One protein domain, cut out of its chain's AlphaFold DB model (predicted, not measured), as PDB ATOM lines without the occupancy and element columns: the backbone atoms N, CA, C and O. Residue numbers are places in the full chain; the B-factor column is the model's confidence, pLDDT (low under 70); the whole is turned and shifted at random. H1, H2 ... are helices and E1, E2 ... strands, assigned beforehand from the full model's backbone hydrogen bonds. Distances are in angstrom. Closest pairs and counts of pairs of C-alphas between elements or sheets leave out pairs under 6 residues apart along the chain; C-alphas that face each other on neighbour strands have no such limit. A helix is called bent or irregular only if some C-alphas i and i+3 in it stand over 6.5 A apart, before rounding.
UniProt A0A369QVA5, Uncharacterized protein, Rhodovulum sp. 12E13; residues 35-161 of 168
ATOM      1  N   ALA A  35      51.984 -29.358  15.190       76.38
ATOM      2  CA  ALA A  35      52.025 -29.201  13.737       76.38
ATOM      3  C   ALA A  35      50.631 -29.465  13.166       76.38
ATOM      4  O   ALA A  35      50.003 -30.446  13.559       76.38
ATOM      5  N   VAL A  36      50.158 -28.629  12.244       74.88
ATOM      6  CA  VAL A  36      48.914 -28.873  11.501       74.88
ATOM      7  C   VAL A  36      49.254 -29.049  10.024       74.88
ATOM      8  O   VAL A  36      50.043 -28.293   9.464       74.88
ATOM      9  N   LEU A  37      48.688 -30.079   9.405       74.62
ATOM     10  CA  LEU A  37      48.882 -30.441   8.005       74.62
ATOM     11  C   LEU A  37      47.534 -30.515   7.297       74.62
ATOM     12  O   LEU A  37      46.599 -31.095   7.843       74.62
ATOM     13  N   GLY A  38      47.483 -30.010   6.065       76.12
ATOM     14  CA  GLY A  38      46.345 -30.147   5.155       76.12
ATOM     15  C   GLY A  38      45.686 -28.819   4.780       76.12
ATOM     16  O   GLY A  38      46.224 -27.750   5.074       76.12
ATOM     17  N   ASP A  39      44.553 -28.908   4.085       72.56
ATOM     18  CA  ASP A  39      43.987 -27.810   3.284       72.56
ATOM     19  C   ASP A  39      43.531 -26.609   4.135       72.56
ATOM     20  O   ASP A  39      43.691 -25.460   3.735       72.56
ATOM     21  N   GLU A  40      43.082 -26.869   5.367       75.56
ATOM     22  CA  GLU A  40      42.593 -25.860   6.325       75.56
ATOM     23  C   GLU A  40      43.564 -25.612   7.492       75.56
ATOM     24  O   GLU A  40      43.180 -25.153   8.572       75.56
ATOM     25  N   ALA A  41      44.854 -25.915   7.304       74.56
ATOM     26  CA  ALA A  41      45.856 -25.736   8.355       74.56
ATOM     27  C   ALA A  41      45.880 -24.314   8.963       74.56
ATOM     28  O   ALA A  41      45.952 -24.222  10.192       74.56
ATOM     29  N   PRO A  42      45.770 -23.205   8.193       75.88
ATOM     30  CA  PRO A  42      45.721 -21.856   8.768       75.88
ATOM     31  C   PRO A  42      44.520 -21.638   9.701       75.88
ATOM     32  O   PRO A  42      44.681 -21.089  10.793       75.88
ATOM     33  N   SER A  43      43.337 -22.114   9.303       77.75
ATOM     34  CA  SER A  43      42.089 -22.014  10.070       77.75
ATOM     35  C   SER A  43      42.186 -22.783  11.391       77.75
ATOM     36  O   SER A  43      41.844 -22.260  12.454       77.75
ATOM     37  N   LEU A  44      42.751 -23.995  11.357       74.69
ATOM     38  CA  LEU A  44      43.015 -24.782  12.563       74.69
ATOM     39  C   LEU A  44      44.087 -24.160  13.458       74.69
ATOM     40  O   LEU A  44      43.935 -24.175  14.676       74.69
ATOM     41  N   HIS A  45      45.164 -23.614  12.895       76.75
ATOM     42  CA  HIS A  45      46.197 -22.936  13.681       76.75
ATOM     43  C   HIS A  45      45.613 -21.758  14.471       76.75
ATOM     44  O   HIS A  45      45.900 -21.627  15.666       76.75
ATOM     45  N   ALA A  46      44.747 -20.963  13.832       78.19
ATOM     46  CA  ALA A  46      44.015 -19.881  14.481       78.19
ATOM     47  C   ALA A  46      43.078 -20.404  15.583       78.19
ATOM     48  O   ALA A  46      43.097 -19.889  16.700       78.19
ATOM     49  N   ALA A  47      42.317 -21.468  15.308       74.38
ATOM     50  CA  ALA A  47      41.391 -22.059  16.274       74.38
ATOM     51  C   ALA A  47      42.100 -22.697  17.488       74.38
ATOM     52  O   ALA A  47      41.593 -22.649  18.606       74.38
ATOM     53  N   LEU A  48      43.291 -23.267  17.287       73.19
ATOM     54  CA  LEU A  48      44.115 -23.871  18.339       73.19
ATOM     55  C   LEU A  48      44.955 -22.848  19.119       73.19
ATOM     56  O   LEU A  48      45.593 -23.219  20.108       73.19
ATOM     57  N   GLY A  49      44.996 -21.589  18.671       71.25
ATOM     58  CA  GLY A  49      45.860 -20.555  19.243       71.25
ATOM     59  C   GLY A  49      47.349 -20.904  19.149       71.25
ATOM     60  O   GLY A  49      48.137 -20.517  20.010       71.25
ATOM     61  N   THR A  50      47.745 -21.694  18.148       68.12
ATOM     62  CA  THR A  50      49.132 -22.135  17.958       68.12
ATOM     63  C   THR A  50      49.698 -21.503  16.698       68.12
ATOM     64  O   THR A  50      49.453 -22.002  15.607       68.12
ATOM     65  N   GLU A  51      50.475 -20.429  16.834       57.00
ATOM     66  CA  GLU A  51      51.087 -19.733  15.685       57.00
ATOM     67  C   GLU A  51      52.305 -20.462  15.090       57.00
ATOM     68  O   GLU A  51      52.779 -20.116  14.011       57.00
ATOM     69  N   GLN A  52      52.844 -21.476  15.775       53.91
ATOM     70  CA  GLN A  52      54.055 -22.165  15.327       53.91
ATOM     71  C   GLN A  52      53.724 -23.404  14.494       53.91
ATOM     72  O   GLN A  52      53.328 -24.434  15.031       53.91
ATOM     73  N   ALA A  53      53.965 -23.317  13.186       57.56
ATOM     74  CA  ALA A  53      54.110 -24.475  12.313       57.56
ATOM     75  C   ALA A  53      55.491 -25.105  12.554       57.56
ATOM     76  O   ALA A  53      56.479 -24.764  11.902       57.56
ATOM     77  N   LEU A  54      55.592 -25.988  13.549       60.88
ATOM     78  CA  LEU A  54      56.802 -26.788  13.716       60.88
ATOM     79  C   LEU A  54      56.884 -27.846  12.606       60.88
ATOM     80  O   LEU A  54      55.849 -28.366  12.178       60.88
ATOM     81  N   PRO A  55      58.094 -28.228  12.163       60.41
ATOM     82  CA  PRO A  55      58.254 -29.383  11.295       60.41
ATOM     83  C   PRO A  55      57.577 -30.619  11.903       60.41
ATOM     84  O   PRO A  55      57.726 -30.911  13.090       60.41
ATOM     85  N   VAL A  56      56.878 -31.398  11.075       59.34
ATOM     86  CA  VAL A  56      56.159 -32.629  11.478       59.34
ATOM     87  C   VAL A  56      57.072 -33.623  12.207       59.34
ATOM     88  O   VAL A  56      56.637 -34.396  13.060       59.34
ATOM     89  N   GLY A  57      58.365 -33.609  11.873       57.56
ATOM     90  CA  GLY A  57      59.381 -34.444  12.511       57.56
ATOM     91  C   GLY A  57      59.668 -34.090  13.972       57.56
ATOM     92  O   GLY A  57      60.087 -34.971  14.714       57.56
ATOM     93  N   SER A  58      59.416 -32.848  14.397       63.16
ATOM     94  CA  SER A  58      59.749 -32.338  15.735       63.16
ATOM     95  C   SER A  58      58.533 -32.061  16.629       63.16
ATOM     96  O   SER A  58      58.712 -31.742  17.802       63.16
ATOM     97  N   ALA A  59      57.309 -32.174  16.100       66.81
ATOM     98  CA  ALA A  59      56.083 -31.886  16.842       66.81
ATOM     99  C   ALA A  59      55.651 -33.050  17.753       66.81
ATOM    100  O   ALA A  59      55.629 -34.210  17.335       66.81
ATOM    101  N   ALA A  60      55.263 -32.736  18.996       74.56
ATOM    102  CA  ALA A  60      54.708 -33.720  19.941       74.56
ATOM    103  C   ALA A  60      53.282 -34.133  19.567       74.56
ATOM    104  O   ALA A  60      52.854 -35.264  19.817       74.56
ATOM    105  N   PHE A  61      52.552 -33.186  18.981       80.00
ATOM    106  CA  PHE A  61      51.168 -33.324  18.571       80.00
ATOM    107  C   PHE A  61      51.038 -32.871  17.119       80.00
ATOM    108  O   PHE A  61      51.367 -31.735  16.783       80.00
ATOM    109  N   THR A  62      50.597 -33.759  16.239       82.94
ATOM    110  CA  THR A  62      50.361 -33.446  14.829       82.94
ATOM    111  C   THR A  62      48.885 -33.604  14.524       82.94
ATOM    112  O   THR A  62      48.296 -34.632  14.839       82.94
ATOM    113  N   VAL A  63      48.295 -32.605  13.889       83.06
ATOM    114  CA  VAL A  63      46.933 -32.655  13.376       83.06
ATOM    115  C   VAL A  63      47.021 -32.771  11.866       83.06
ATOM    116  O   VAL A  63      47.634 -31.934  11.212       83.06
ATOM    117  N   VAL A  64      46.443 -33.826  11.315       83.75
ATOM    118  CA  VAL A  64      46.292 -34.026   9.877       83.75
ATOM    119  C   VAL A  64      44.827 -33.789   9.566       83.75
ATOM    120  O   VAL A  64      43.960 -34.504  10.048       83.75
ATOM    121  N   SER A  65      44.549 -32.739   8.819       83.19
ATOM    122  CA  SER A  65      43.217 -32.201   8.602       83.19
ATOM    123  C   SER A  65      42.998 -32.120   7.101       83.19
ATOM    124  O   SER A  65      43.528 -31.214   6.460       83.19
ATOM    125  N   VAL A  66      42.262 -33.074   6.539       81.00
ATOM    126  CA  VAL A  66      42.129 -33.210   5.085       81.00
ATOM    127  C   VAL A  66      40.676 -33.164   4.651       81.00
ATOM    128  O   VAL A  66      39.795 -33.685   5.336       81.00
ATOM    129  N   SER A  67      40.462 -32.555   3.489       79.06
ATOM    130  CA  SER A  67      39.150 -32.490   2.854       79.06
ATOM    131  C   SER A  67      38.897 -33.690   1.937       79.06
ATOM    132  O   SER A  67      37.764 -34.118   1.822       79.06
ATOM    133  N   ASP A  68      39.941 -34.282   1.343       82.25
ATOM    134  CA  ASP A  68      39.837 -35.516   0.544       82.25
ATOM    135  C   ASP A  68      40.385 -36.711   1.347       82.25
ATOM    136  O   ASP A  68      41.554 -37.096   1.227       82.25
ATOM    137  N   TRP A  69      39.549 -37.241   2.245       85.62
ATOM    138  CA  TRP A  69      39.916 -38.296   3.199       85.62
ATOM    139  C   TRP A  69      40.395 -39.573   2.509       85.62
ATOM    140  O   TRP A  69      41.443 -40.124   2.856       85.62
ATOM    141  N   ASP A  70      39.695 -39.982   1.453       83.00
ATOM    142  CA  ASP A  70      39.998 -41.198   0.703       83.00
ATOM    143  C   ASP A  70      41.377 -41.162   0.033       83.00
ATOM    144  O   ASP A  70      41.964 -42.217  -0.239       83.00
ATOM    145  N   ARG A  71      41.955 -39.976  -0.211       82.81
ATOM    146  CA  ARG A  71      43.323 -39.875  -0.740       82.81
ATOM    147  C   ARG A  71      44.391 -40.348   0.230       82.81
ATOM    148  O   ARG A  71      45.462 -40.754  -0.232       82.81
ATOM    149  N   LEU A  72      44.131 -40.346   1.538       82.31
ATOM    150  CA  LEU A  72      45.113 -40.761   2.542       82.31
ATOM    151  C   LEU A  72      45.591 -42.201   2.323       82.31
ATOM    152  O   LEU A  72      46.759 -42.497   2.579       82.31
ATOM    153  N   ARG A  73      44.748 -43.071   1.749       81.06
ATOM    154  CA  ARG A  73      45.108 -44.462   1.414       81.06
ATOM    155  C   ARG A  73      46.244 -44.584   0.398       81.06
ATOM    156  O   ARG A  73      46.935 -45.597   0.363       81.06
ATOM    157  N   TYR A  74      46.426 -43.569  -0.445       81.38
ATOM    158  CA  TYR A  74      47.459 -43.551  -1.482       81.38
ATOM    159  C   TYR A  74      48.774 -42.941  -1.002       81.38
ATOM    160  O   TYR A  74      49.756 -42.963  -1.741       81.38
ATOM    161  N   ILE A  75      48.804 -42.402   0.219       83.38
ATOM    162  CA  ILE A  75      50.005 -41.865   0.851       83.38
ATOM    163  C   ILE A  75      50.488 -42.921   1.852       83.38
ATOM    164  O   ILE A  75      49.916 -43.013   2.938       83.38
ATOM    165  N   PRO A  76      51.528 -43.720   1.535       80.12
ATOM    166  CA  PRO A  76      51.902 -44.892   2.335       80.12
ATOM    167  C   PRO A  76      52.146 -44.581   3.813       80.12
ATOM    168  O   PRO A  76      51.740 -45.347   4.683       80.12
ATOM    169  N   ASP A  77      52.749 -43.426   4.102       78.75
ATOM    170  CA  ASP A  77      52.998 -42.980   5.472       78.75
ATOM    171  C   ASP A  77      51.705 -42.686   6.242       78.75
ATOM    172  O   ASP A  77      51.629 -42.976   7.432       78.75
ATOM    173  N   MET A  78      50.685 -42.119   5.589       81.00
ATOM    174  CA  MET A  78      49.391 -41.841   6.223       81.00
ATOM    175  C   MET A  78      48.588 -43.131   6.375       81.00
ATOM    176  O   MET A  78      48.103 -43.412   7.468       81.00
ATOM    177  N   ALA A  79      48.559 -43.966   5.331       82.12
ATOM    178  CA  ALA A  79      47.958 -45.297   5.358       82.12
ATOM    179  C   ALA A  79      48.516 -46.164   6.500       82.12
ATOM    180  O   ALA A  79      47.762 -46.811   7.220       82.12
ATOM    181  N   ALA A  80      49.829 -46.123   6.742       82.38
ATOM    182  CA  ALA A  80      50.454 -46.842   7.850       82.38
ATOM    183  C   ALA A  80      50.049 -46.313   9.241       82.38
ATOM    184  O   ALA A  80      50.138 -47.045  10.226       82.38
ATOM    185  N   LEU A  81      49.632 -45.047   9.345       83.56
ATOM    186  CA  LEU A  81      49.273 -44.397  10.606       83.56
ATOM    187  C   LEU A  81      47.776 -44.530  10.938       83.56
ATOM    188  O   LEU A  81      47.454 -44.855  12.083       83.56
ATOM    189  N   CYS A  82      46.870 -44.293   9.981       81.25
ATOM    190  CA  CYS A  82      45.418 -44.419  10.190       81.25
ATOM    191  C   CYS A  82      44.839 -45.793   9.791       81.25
ATOM    192  O   CYS A  82      43.732 -46.116  10.212       81.25
ATOM    193  N   GLY A  83      45.591 -46.647   9.089       83.31
ATOM    194  CA  GLY A  83      45.162 -47.998   8.706       83.31
ATOM    195  C   GLY A  83      43.886 -48.007   7.863       83.31
ATOM    196  O   GLY A  83      43.685 -47.142   7.017       83.31
ATOM    197  N   ASP A  84      43.002 -48.971   8.117       83.62
ATOM    198  CA  ASP A  84      41.730 -49.086   7.386       83.62
ATOM    199  C   ASP A  84      40.786 -47.894   7.628       83.62
ATOM    200  O   ASP A  84      39.938 -47.613   6.786       83.62
ATOM    201  N   ASP A  85      40.978 -47.137   8.720       84.50
ATOM    202  CA  ASP A  85      40.175 -45.939   9.011       84.50
ATOM    203  C   ASP A  85      40.563 -44.742   8.122       84.50
ATOM    204  O   ASP A  85      39.866 -43.731   8.132       84.50
ATOM    205  N   CYS A  86      41.654 -44.831   7.341       79.62
ATOM    206  CA  CYS A  86      41.983 -43.836   6.308       79.62
ATOM    207  C   CYS A  86      40.999 -43.861   5.121       79.62
ATOM    208  O   CYS A  86      41.171 -43.105   4.169       79.62
ATOM    209  N   THR A  87      40.041 -44.789   5.128       75.94
ATOM    210  CA  THR A  87      38.972 -44.920   4.138       75.94
ATOM    211  C   THR A  87      37.660 -45.186   4.864       75.94
ATOM    212  O   THR A  87      37.636 -45.964   5.815       75.94
ATOM    213  N   GLY A  88      36.569 -44.570   4.418       75.44
ATOM    214  CA  GLY A  88      35.249 -44.727   5.038       75.44
ATOM    215  C   GLY A  88      34.871 -43.585   5.976       75.44
ATOM    216  O   GLY A  88      35.407 -42.484   5.887       75.44
ATOM    217  N   ASP A  89      33.922 -43.852   6.872       78.88
ATOM    218  CA  ASP A  89      33.151 -42.777   7.504       78.88
ATOM    219  C   ASP A  89      33.852 -42.106   8.688       78.88
ATOM    220  O   ASP A  89      33.342 -41.118   9.193       78.88
ATOM    221  N   ALA A  90      35.001 -42.610   9.159       84.94
ATOM    222  CA  ALA A  90      35.632 -42.123  10.385       84.94
ATOM    223  C   ALA A  90      35.951 -40.613  10.323       84.94
ATOM    224  O   ALA A  90      36.809 -40.166   9.568       84.94
ATOM    225  N   GLY A  91      35.304 -39.837  11.192       83.31
ATOM    226  CA  GLY A  91      35.523 -38.404  11.381       83.31
ATOM    227  C   GLY A  91      36.825 -38.065  12.096       83.31
ATOM    228  O   GLY A  91      37.375 -36.978  11.919       83.31
ATOM    229  N   LEU A  92      37.329 -38.995  12.915       86.31
ATOM    230  CA  LEU A  92      38.558 -38.808  13.678       86.31
ATOM    231  C   LEU A  92      39.292 -40.127  13.912       86.31
ATOM    232  O   LEU A  92      38.720 -41.094  14.425       86.31
ATOM    233  N   VAL A  93      40.594 -40.124  13.616       88.19
ATOM    234  CA  VAL A  93      41.508 -41.250  13.864       88.19
ATOM    235  C   VAL A  93      42.679 -40.790  14.718       88.19
ATOM    236  O   VAL A  93      43.280 -39.743  14.481       88.19
ATOM    237  N   ARG A  94      43.027 -41.584  15.730       88.38
ATOM    238  CA  ARG A  94      44.118 -41.292  16.666       88.38
ATOM    239  C   ARG A  94      45.246 -42.282  16.440       88.38
ATOM    240  O   ARG A  94      45.026 -43.485  16.545       88.38
ATOM    241  N   ALA A  95      46.451 -41.783  16.215       87.19
ATOM    242  CA  ALA A  95      47.651 -42.597  16.118       87.19
ATOM    243  C   ALA A  95      48.727 -42.090  17.083       87.19
ATOM    244  O   ALA A  95      48.963 -40.892  17.203       87.19
ATOM    245  N   VAL A  96      49.421 -42.996  17.762       85.25
ATOM    246  CA  VAL A  96      50.607 -42.689  18.562       85.25
ATOM    247  C   VAL A  96      51.791 -43.388  17.924       85.25
ATOM    248  O   VAL A  96      51.866 -44.615  17.904       85.25
ATOM    249  N   ARG A  97      52.730 -42.598  17.401       83.00
ATOM    250  CA  ARG A  97      53.989 -43.112  16.864       83.00
ATOM    251  C   ARG A  97      55.052 -43.056  17.947       83.00
ATOM    252  O   ARG A  97      55.363 -41.986  18.470       83.00
ATOM    253  N   LEU A  98      55.631 -44.207  18.245       77.56
ATOM    254  CA  LEU A  98      56.775 -44.335  19.135       77.56
ATOM    255  C   LEU A  98      58.068 -44.152  18.326       77.56
ATOM    256  O   LEU A  98      58.204 -44.702  17.231       77.56
ATOM    257  N   ALA A  99      59.012 -43.365  18.843       71.31
ATOM    258  CA  ALA A  99      60.321 -43.146  18.237       71.31
ATOM    259  C   ALA A  99      61.425 -43.070  19.313       71.31
ATOM    260  O   ALA A  99      61.145 -42.686  20.455       71.31
ATOM    261  N   PRO A 100      62.686 -43.404  18.978       63.72
ATOM    262  CA  PRO A 100      63.825 -43.093  19.839       63.72
ATOM    263  C   PRO A 100      63.869 -41.576  20.079       63.72
ATOM    264  O   PRO A 100      63.970 -40.811  19.124       63.72
ATOM    265  N   GLY A 101      63.724 -41.141  21.334       64.38
ATOM    266  CA  GLY A 101      63.627 -39.719  21.705       64.38
ATOM    267  C   GLY A 101      62.224 -39.238  22.104       64.38
ATOM    268  O   GLY A 101      62.102 -38.157  22.671       64.38
ATOM    269  N   GLY A 102      61.171 -40.038  21.895       70.69
ATOM    270  CA  GLY A 102      59.837 -39.749  22.431       70.69
ATOM    271  C   GLY A 102      58.674 -40.319  21.620       70.69
ATOM    272  O   GLY A 102      58.817 -40.742  20.473       70.69
ATOM    273  N   SER A 103      57.491 -40.319  22.230       75.69
ATOM    274  CA  SER A 103      56.228 -40.615  21.553       75.69
ATOM    275  C   SER A 103      55.618 -39.340  20.981       75.69
ATOM    276  O   SER A 103      55.622 -38.307  21.651       75.69
ATOM    277  N   ARG A 104      55.015 -39.428  19.798       80.88
ATOM    278  CA  ARG A 104      54.214 -38.344  19.217       80.88
ATOM    279  C   ARG A 104      52.797 -38.818  18.930       80.88
ATOM    280  O   ARG A 104      52.605 -39.939  18.453       80.88
ATOM    281  N   LYS A 105      51.820 -37.960  19.196       85.38
ATOM    282  CA  LYS A 105      50.409 -38.215  18.900       85.38
ATOM    283  C   LYS A 105      50.029 -37.504  17.610       85.38
ATOM    284  O   LYS A 105      50.332 -36.330  17.432       85.38
ATOM    285  N   ILE A 106      49.392 -38.233  16.711       86.62
ATOM    286  CA  ILE A 106      48.924 -37.768  15.414       86.62
ATOM    287  C   ILE A 106      47.413 -37.973  15.401       86.62
ATOM    288  O   ILE A 106      46.937 -39.080  15.649       86.62
ATOM    289  N   VAL A 107      46.661 -36.910  15.158       89.00
ATOM    290  CA  VAL A 107      45.203 -36.950  15.058       89.00
ATOM    291  C   VAL A 107      44.827 -36.610  13.628       89.00
ATOM    292  O   VAL A 107      45.196 -35.549  13.134       89.00
ATOM    293  N   PHE A 108      44.116 -37.517  12.974       89.12
ATOM    294  CA  PHE A 108      43.568 -37.323  11.642       89.12
ATOM    295  C   PHE A 108      42.112 -36.892  11.763       89.12
ATOM    296  O   PHE A 108      41.368 -37.508  12.526       89.12
ATOM    297  N   ILE A 109      41.726 -35.862  11.019       88.44
ATOM    298  CA  ILE A 109      40.384 -35.286  10.998       88.44
ATOM    299  C   ILE A 109      39.850 -35.340   9.572       88.44
ATOM    300  O   ILE A 109      40.475 -34.785   8.663       88.44
ATOM    301  N   ASN A 110      38.698 -35.986   9.408       88.19
ATOM    302  CA  ASN A 110      37.936 -35.980   8.169       88.19
ATOM    303  C   ASN A 110      36.929 -34.827   8.220       88.19
ATOM    304  O   ASN A 110      36.018 -34.832   9.050       88.19
ATOM    305  N   HIS A 111      37.094 -33.835   7.348       85.19
ATOM    306  CA  HIS A 111      36.190 -32.682   7.295       85.19
ATOM    307  C   HIS A 111      34.775 -33.051   6.885       85.19
ATOM    308  O   HIS A 111      33.839 -32.454   7.403       85.19
ATOM    309  N   GLU A 112      34.624 -34.039   6.005       84.12
ATOM    310  CA  GLU A 112      33.335 -34.446   5.440       84.12
ATOM    311  C   GLU A 112      32.445 -35.153   6.471       84.12
ATOM    312  O   GLU A 112      31.225 -35.161   6.341       84.12
ATOM    313  N   ALA A 113      33.048 -35.708   7.523       83.94
ATOM    314  CA  ALA A 113      32.346 -36.395   8.604       83.94
ATOM    315  C   ALA A 113      32.269 -35.571   9.905       83.94
ATOM    316  O   ALA A 113      31.673 -36.027  10.883       83.94
ATOM    317  N   TRP A 114      32.874 -34.374   9.955       84.25
ATOM    318  CA  TRP A 114      32.904 -33.552  11.167       84.25
ATOM    319  C   TRP A 114      31.771 -32.500  11.195       84.25
ATOM    320  O   TRP A 114      31.694 -31.648  10.300       84.25
ATOM    321  N   PRO A 115      30.914 -32.478  12.237       77.88
ATOM    322  CA  PRO A 115      29.762 -31.593  12.335       77.88
ATOM    323  C   PRO A 115      30.204 -30.139  12.456       77.88
ATOM    324  O   PRO A 115      31.179 -29.808  13.132       77.88
ATOM    325  N   GLY A 116      29.474 -29.253  11.782       73.88
ATOM    326  CA  GLY A 116      29.812 -27.831  11.707       73.88
ATOM    327  C   GLY A 116      30.930 -27.483  10.717       73.88
ATOM    328  O   GLY A 116      31.061 -26.302  10.403       73.88
ATOM    329  N   ILE A 117      31.672 -28.466  10.187       78.81
ATOM    330  CA  ILE A 117      32.623 -28.293   9.072       78.81
ATOM    331  C   ILE A 117      32.001 -28.819   7.773       78.81
ATOM    332  O   ILE A 117      31.917 -28.072   6.805       78.81
ATOM    333  N   ALA A 118      31.490 -30.055   7.774       72.25
ATOM    334  CA  ALA A 118      30.912 -30.705   6.593       72.25
ATOM    335  C   ALA A 118      29.660 -30.003   6.030       72.25
ATOM    336  O   ALA A 118      29.349 -30.102   4.847       72.25
ATOM    337  N   GLU A 119      28.907 -29.317   6.892       67.44
ATOM    338  CA  GLU A 119      27.514 -28.929   6.625       67.44
ATOM    339  C   GLU A 119      27.323 -27.424   6.384       67.44
ATOM    340  O   GLU A 119      26.194 -26.974   6.179       67.44
ATOM    341  N   ARG A 120      28.388 -26.612   6.468       65.19
ATOM    342  CA  ARG A 120      28.266 -25.147   6.516       65.19
ATOM    343  C   ARG A 120      29.093 -24.437   5.456       65.19
ATOM    344  O   ARG A 120      30.239 -24.773   5.203       65.19
ATOM    345  N   GLU A 121      28.509 -23.362   4.930       66.06
ATOM    346  CA  GLU A 121      29.179 -22.399   4.047       66.06
ATOM    347  C   GLU A 121      30.329 -21.669   4.771       66.06
ATOM    348  O   GLU A 121      31.312 -21.269   4.151       66.06
ATOM    349  N   THR A 122      30.235 -21.548   6.104       72.44
ATOM    350  CA  THR A 122      31.317 -21.110   6.993       72.44
ATOM    351  C   THR A 122      31.589 -22.171   8.072       72.44
ATOM    352  O   THR A 122      30.737 -22.394   8.940       72.44
ATOM    353  N   PRO A 123      32.756 -22.842   8.043       75.19
ATOM    354  CA  PRO A 123      33.064 -23.916   8.981       75.19
ATOM    355  C   PRO A 123      33.244 -23.391  10.413       75.19
ATOM    356  O   PRO A 123      33.955 -22.414  10.660       75.19
ATOM    357  N   ASP A 124      32.605 -24.065  11.370       79.94
ATOM    358  CA  ASP A 124      32.748 -23.804  12.802       79.94
ATOM    359  C   ASP A 124      33.804 -24.731  13.415       79.94
ATOM    360  O   ASP A 124      33.568 -25.905  13.701       79.94
ATOM    361  N   TRP A 125      34.989 -24.173  13.645       82.12
ATOM    362  CA  TRP A 125      36.141 -24.897  14.179       82.12
ATOM    363  C   TRP A 125      36.134 -25.043  15.704       82.12
ATOM    364  O   TRP A 125      37.005 -25.721  16.250       82.12
ATOM    365  N   SER A 126      35.190 -24.421  16.417       81.81
ATOM    366  CA  SER A 126      35.222 -24.334  17.884       81.81
ATOM    367  C   SER A 126      35.145 -25.705  18.562       81.81
ATOM    368  O   SER A 126      35.917 -25.994  19.481       81.81
ATOM    369  N   CYS A 127      34.278 -26.592  18.067       83.00
ATOM    370  CA  CYS A 127      34.156 -27.945  18.600       83.00
ATOM    371  C   CYS A 127      35.389 -28.807  18.295       83.00
ATOM    372  O   CYS A 127      35.876 -29.548  19.159       83.00
ATOM    373  N   LEU A 128      35.935 -28.683  17.079       84.56
ATOM    374  CA  LEU A 128      37.162 -29.380  16.712       84.56
ATOM    375  C   LEU A 128      38.329 -28.910  17.585       84.56
ATOM    376  O   LEU A 128      39.059 -29.736  18.128       84.56
ATOM    377  N   ALA A 129      38.468 -27.601  17.788       83.38
ATOM    378  CA  ALA A 129      39.500 -27.025  18.642       83.38
ATOM    379  C   ALA A 129      39.384 -27.517  20.092       83.38
ATOM    380  O   ALA A 129      40.387 -27.920  20.678       83.38
ATOM    381  N   GLY A 130      38.168 -27.567  20.649       82.88
ATOM    382  CA  GLY A 130      37.918 -28.136  21.975       82.88
ATOM    383  C   GLY A 130      38.302 -29.616  22.068       82.88
ATOM    384  O   GLY A 130      38.938 -30.033  23.036       82.88
ATOM    385  N   THR A 131      37.994 -30.401  21.032       84.12
ATOM    386  CA  THR A 131      38.384 -31.817  20.965       84.12
ATOM    387  C   THR A 131      39.898 -31.969  20.903       84.12
ATOM    388  O   THR A 131      40.485 -32.700  21.696       84.12
ATOM    389  N   LEU A 132      40.563 -31.240  20.008       83.88
ATOM    390  CA  LEU A 132      42.015 -31.277  19.860       83.88
ATOM    391  C   LEU A 132      42.732 -30.796  21.128       83.88
ATOM    392  O   LEU A 132      43.773 -31.350  21.480       83.88
ATOM    393  N   ALA A 133      42.170 -29.825  21.851       81.94
ATOM    394  CA  ALA A 133      42.673 -29.397  23.152       81.94
ATOM    395  C   ALA A 133      42.553 -30.501  24.218       81.94
ATOM    396  O   ALA A 133      43.480 -30.671  25.003       81.94
ATOM    397  N   ALA A 134      41.467 -31.282  24.221       80.25
ATOM    398  CA  ALA A 134      41.314 -32.435  25.114       80.25
ATOM    399  C   ALA A 134      42.257 -33.596  24.742       80.25
ATOM    400  O   ALA A 134      42.798 -34.276  25.617       80.25
ATOM    401  N   GLU A 135      42.495 -33.808  23.445       82.19
ATOM    402  CA  GLU A 135      43.446 -34.807  22.945       82.19
ATOM    403  C   GLU A 135      44.902 -34.425  23.255       82.19
ATOM    404  O   GLU A 135      45.751 -35.306  23.455       82.19
ATOM    405  N   ARG A 136      45.190 -33.119  23.307       76.62
ATOM    406  CA  ARG A 136      46.494 -32.539  23.631       76.62
ATOM    407  C   ARG A 136      46.788 -32.712  25.122       76.62
ATOM    408  O   ARG A 136      46.261 -32.010  25.971       76.62
ATOM    409  N   GLY A 137      47.692 -33.637  25.434       67.19
ATOM    410  CA  GLY A 137      48.104 -33.952  26.810       67.19
ATOM    411  C   GLY A 137      47.698 -35.348  27.275       67.19
ATOM    412  O   GLY A 137      48.109 -35.769  28.353       67.19
ATOM    413  N   GLN A 138      46.956 -36.098  26.454       70.06
ATOM    414  CA  GLN A 138      46.593 -37.482  26.741       70.06
ATOM    415  C   GLN A 138      47.314 -38.458  25.810       70.06
ATOM    416  O   GLN A 138      47.317 -38.283  24.591       70.06
ATOM    417  N   ALA A 139      47.871 -39.529  26.379       61.81
ATOM    418  CA  ALA A 139      48.452 -40.631  25.608       61.81
ATOM    419  C   ALA A 139      47.386 -41.595  25.042       61.81
ATOM    420  O   ALA A 139      47.660 -42.315  24.086       61.81
ATOM    421  N   GLY A 140      46.182 -41.607  25.626       66.62
ATOM    422  CA  GLY A 140      45.063 -42.470  25.235       66.62
ATOM    423  C   GLY A 140      43.981 -41.754  24.424       66.62
ATOM    424  O   GLY A 140      44.149 -40.602  24.013       66.62
ATOM    425  N   ALA A 141      42.872 -42.466  24.197       68.94
ATOM    426  CA  ALA A 141      41.661 -41.890  23.626       68.94
ATOM    427  C   ALA A 141      40.961 -41.041  24.692       68.94
ATOM    428  O   ALA A 141      40.618 -41.555  25.759       68.94
ATOM    429  N   ALA A 142      40.749 -39.761  24.393       70.06
ATOM    430  CA  ALA A 142      39.861 -38.923  25.179       70.06
ATOM    431  C   ALA A 142      38.420 -39.175  24.726       70.06
ATOM    432  O   ALA A 142      38.162 -39.340  23.529       70.06
ATOM    433  N   ALA A 143      37.474 -39.172  25.667       68.19
ATOM    434  CA  ALA A 143      36.078 -39.039  25.282       68.19
ATOM    435  C   ALA A 143      35.912 -37.672  24.597       68.19
ATOM    436  O   ALA A 143      36.371 -36.664  25.147       68.19
ATOM    437  N   PRO A 144      35.315 -37.621  23.399       66.62
ATOM    438  CA  PRO A 144      35.104 -36.357  22.721       66.62
ATOM    439  C   PRO A 144      34.132 -35.475  23.519       66.62
ATOM    440  O   PRO A 144      33.259 -35.991  24.225       66.62
ATOM    441  N   PRO A 145      34.255 -34.143  23.421       71.12
ATOM    442  CA  PRO A 145      33.260 -33.237  23.976       71.12
ATOM    443  C   PRO A 145      31.889 -33.471  23.320       71.12
ATOM    444  O   PRO A 145      31.805 -33.852  22.153       71.12
ATOM    445  N   ALA A 146      30.809 -33.183  24.053       71.31
ATOM    446  CA  ALA A 146      29.428 -33.415  23.606       71.31
ATOM    447  C   ALA A 146      29.053 -32.696  22.292       71.31
ATOM    448  O   ALA A 146      28.091 -33.059  21.632       71.31
ATOM    449  N   CYS A 147      29.824 -31.687  21.878       72.25
ATOM    450  CA  CYS A 147      29.605 -30.988  20.615       72.25
ATOM    451  C   CYS A 147      29.956 -31.822  19.365       72.25
ATOM    452  O   CYS A 147      29.611 -31.407  18.264       72.25
ATOM    453  N   ALA A 148      30.641 -32.963  19.517       67.38
ATOM    454  CA  ALA A 148      30.998 -33.877  18.428       67.38
ATOM    455  C   ALA A 148      30.081 -35.118  18.379       67.38
ATOM    456  O   ALA A 148      30.493 -36.184  17.915       67.38
ATOM    457  N   GLU A 149      28.855 -35.013  18.905       68.31
ATOM    458  CA  GLU A 149      27.847 -36.073  18.805       68.31
ATOM    459  C   GLU A 149      27.602 -36.474  17.343       68.31
ATOM    460  O   GLU A 149      27.571 -35.638  16.443       68.31
ATOM    461  N   GLY A 150      27.443 -37.777  17.104       71.31
ATOM    462  CA  GLY A 150      27.188 -38.312  15.765       71.31
ATOM    463  C   GLY A 150      28.426 -38.460  14.876       71.31
ATOM    464  O   GLY A 150      28.306 -39.067  13.818       71.31
ATOM    465  N   VAL A 151      29.609 -38.000  15.304       75.38
ATOM    466  CA  VAL A 151      30.857 -38.260  14.574       75.38
ATOM    467  C   VAL A 151      31.259 -39.724  14.746       75.38
ATOM    468  O   VAL A 151      31.588 -40.131  15.867       75.38
ATOM    469  N   PRO A 152      31.303 -40.530  13.675       79.81
ATOM    470  CA  PRO A 152      31.916 -41.853  13.737       79.81
ATOM    471  C   PRO A 152      33.407 -41.703  14.066       79.81
ATOM    472  O   PRO A 152      34.188 -41.168  13.286       79.81
ATOM    473  N   MET A 153      33.827 -42.146  15.247       82.06
ATOM    474  CA  MET A 153      35.238 -42.120  15.641       82.06
ATOM    475  C   MET A 153      35.841 -43.506  15.512       82.06
ATOM    476  O   MET A 153      35.186 -44.499  15.836       82.06
ATOM    477  N   ALA A 154      37.118 -43.570  15.130       83.69
ATOM    478  CA  ALA A 154      37.865 -44.809  15.259       83.69
ATOM    479  C   ALA A 154      37.805 -45.282  16.729       83.69
ATOM    480  O   ALA A 154      38.039 -44.476  17.642       83.69
ATOM    481  N   PRO A 155      37.508 -46.567  16.983       69.44
ATOM    482  CA  PRO A 155      37.172 -47.075  18.317       69.44
ATOM    483  C   PRO A 155      38.342 -47.057  19.316       69.44
ATOM    484  O   PRO A 155      38.156 -47.392  20.484       69.44
ATOM    485  N   GLY A 156      39.553 -46.677  18.897       78.75
ATOM    486  CA  GLY A 156      40.724 -46.659  19.765       78.75
ATOM    487  C   GLY A 156      41.883 -45.812  19.248       78.75
ATOM    488  O   GLY A 156      41.769 -45.063  18.280       78.75
ATOM    489  N   VAL A 157      43.019 -45.935  19.938       81.81
ATOM    490  CA  VAL A 157      44.294 -45.329  19.536       81.81
ATOM    491  C   VAL A 157      45.132 -46.371  18.809       81.81
ATOM    492  O   VAL A 157      45.404 -47.443  19.351       81.81
ATOM    493  N   ARG A 158      45.579 -46.040  17.600       85.19
ATOM    494  CA  ARG A 158      46.494 -46.867  16.814       85.19
ATOM    495  C   ARG A 158      47.923 -46.648  17.292       85.19
ATOM    496  O   ARG A 158      48.421 -45.528  17.284       85.19
ATOM    497  N   TRP A 159      48.592 -47.716  17.708       80.44
ATOM    498  CA  TRP A 159      49.982 -47.651  18.149       80.44
ATOM    499  C   TRP A 159      50.907 -48.044  17.007       80.44
ATOM    500  O   TRP A 159      50.845 -49.162  16.503       80.44
ATOM    501  N   VAL A 160      51.778 -47.121  16.610       80.19
ATOM    502  CA  VAL A 160      52.753 -47.336  15.544       80.19
ATOM    503  C   VAL A 160      54.131 -47.438  16.171       80.19
ATOM    504  O   VAL A 160      54.716 -46.451  16.628       80.19
ATOM    505  N   LEU A 161      54.622 -48.671  16.231       76.31
ATOM    506  CA  LEU A 161      55.917 -49.003  16.807       76.31
ATOM    507  C   LEU A 161      57.056 -48.634  15.841       76.31
ATOM    508  O   LEU A 161      56.855 -48.621  14.623       76.31
TER     509      LEU A 161
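AT A GLANCE: This is residues 35 to 161 of the 168 residues of an uncharacterized protein of Rhodovulum sp. 12E13 (UniProt A0A369QVA5). A twisted sheet forms the core, with H3 packed over one face and H1 over its E1 end on the other face, H4 meeting H1 about perpendicular. The long hairpin of E3 and E4 ends at one tip of the domain, and the loop of residues 111 to 125 reaches toward the other. The printed part has 127 residues with four named helices and five named strands, in the order E1 H1 E2 H2 H3 E3 E4 H4 E5. The sheet is mixed, in the order E1 E2 E4 E3 E5, and the class is mixed, helices and strands. The whole is compact, with a radius of gyration of the C-alphas of 13.5 A and spans of 42 by 31 by 26 A.

IN THESE COORDINATES: Find C-alpha 35 at (52.025, -29.201, 13.737), where E1, residues 35 to 37, begins. H1 holds residues 41 to 48, and E2, residues 61 to 66, runs 16.2 A. Next come H2, residues 69 to 74, and H3, residues 76 to 86; H3 is irregular, with C-alphas 81 and 84 9.4 A apart. Go on to E3, residues 92 to 99, 22.7 A long, and E4, residues 102 to 110, 26.4 A. H4, residues 126 to 135, runs 14.2 A. E5, residues 153 to 160, bends by 64 degrees at residue 156 and ends at C-alpha 160, (52.753, -47.336, 15.544).

HOW THE PARTS SIT: Begin at edge strand E1, parallel to E2, with N 37 and O 63 at 2.8 A. E2 is parallel to E4, with N 64 and O 107 at 2.8 A. E4 and E3 are an antiparallel hairpin, with N 106 and O 95 at 2.7 A. E3 is parallel to edge strand E5, with N 158 and O 94 at 2.8 A. E1, H1 and E2 make a strand-helix-strand unit, two parallel neighbour strands with a helix between, its crossover left-handed. In three layers, helices on both faces of the sheet, H1 lies over E1 at a height over the sheet of 9.0 A, and H3 on the opposite face over E4 and E3 at 8.8 A. H2 touches H3 at a steep tilt of 47 degrees, opposite ways, the closest C-alphas being those of Arg 73 and Ala 79, 4.9 A. H4 touches H1, the closest C-alphas being those of Leu 48 and Ala 129, 5.6 A, about perpendicular at 76 degrees. H2 and H4 only graze the sheet. In H1 and H4 every O i to N i+4 pair is within hydrogen-bond range, in H3 4 of 7, and in H2 0 of 2, with 2 of 3 O i to N i+3 pairs.

THE WHOLE: The C-alphas of Pro 100 and Glu 121 are the two farthest apart, 43.3 A. The printed part has no cut. The links H1 to E2, E4 to H4 and H4 to E5 are long. Mean pLDDT of the printed part is 77.0; 24 residues are under 70, among them residues 50 to 59.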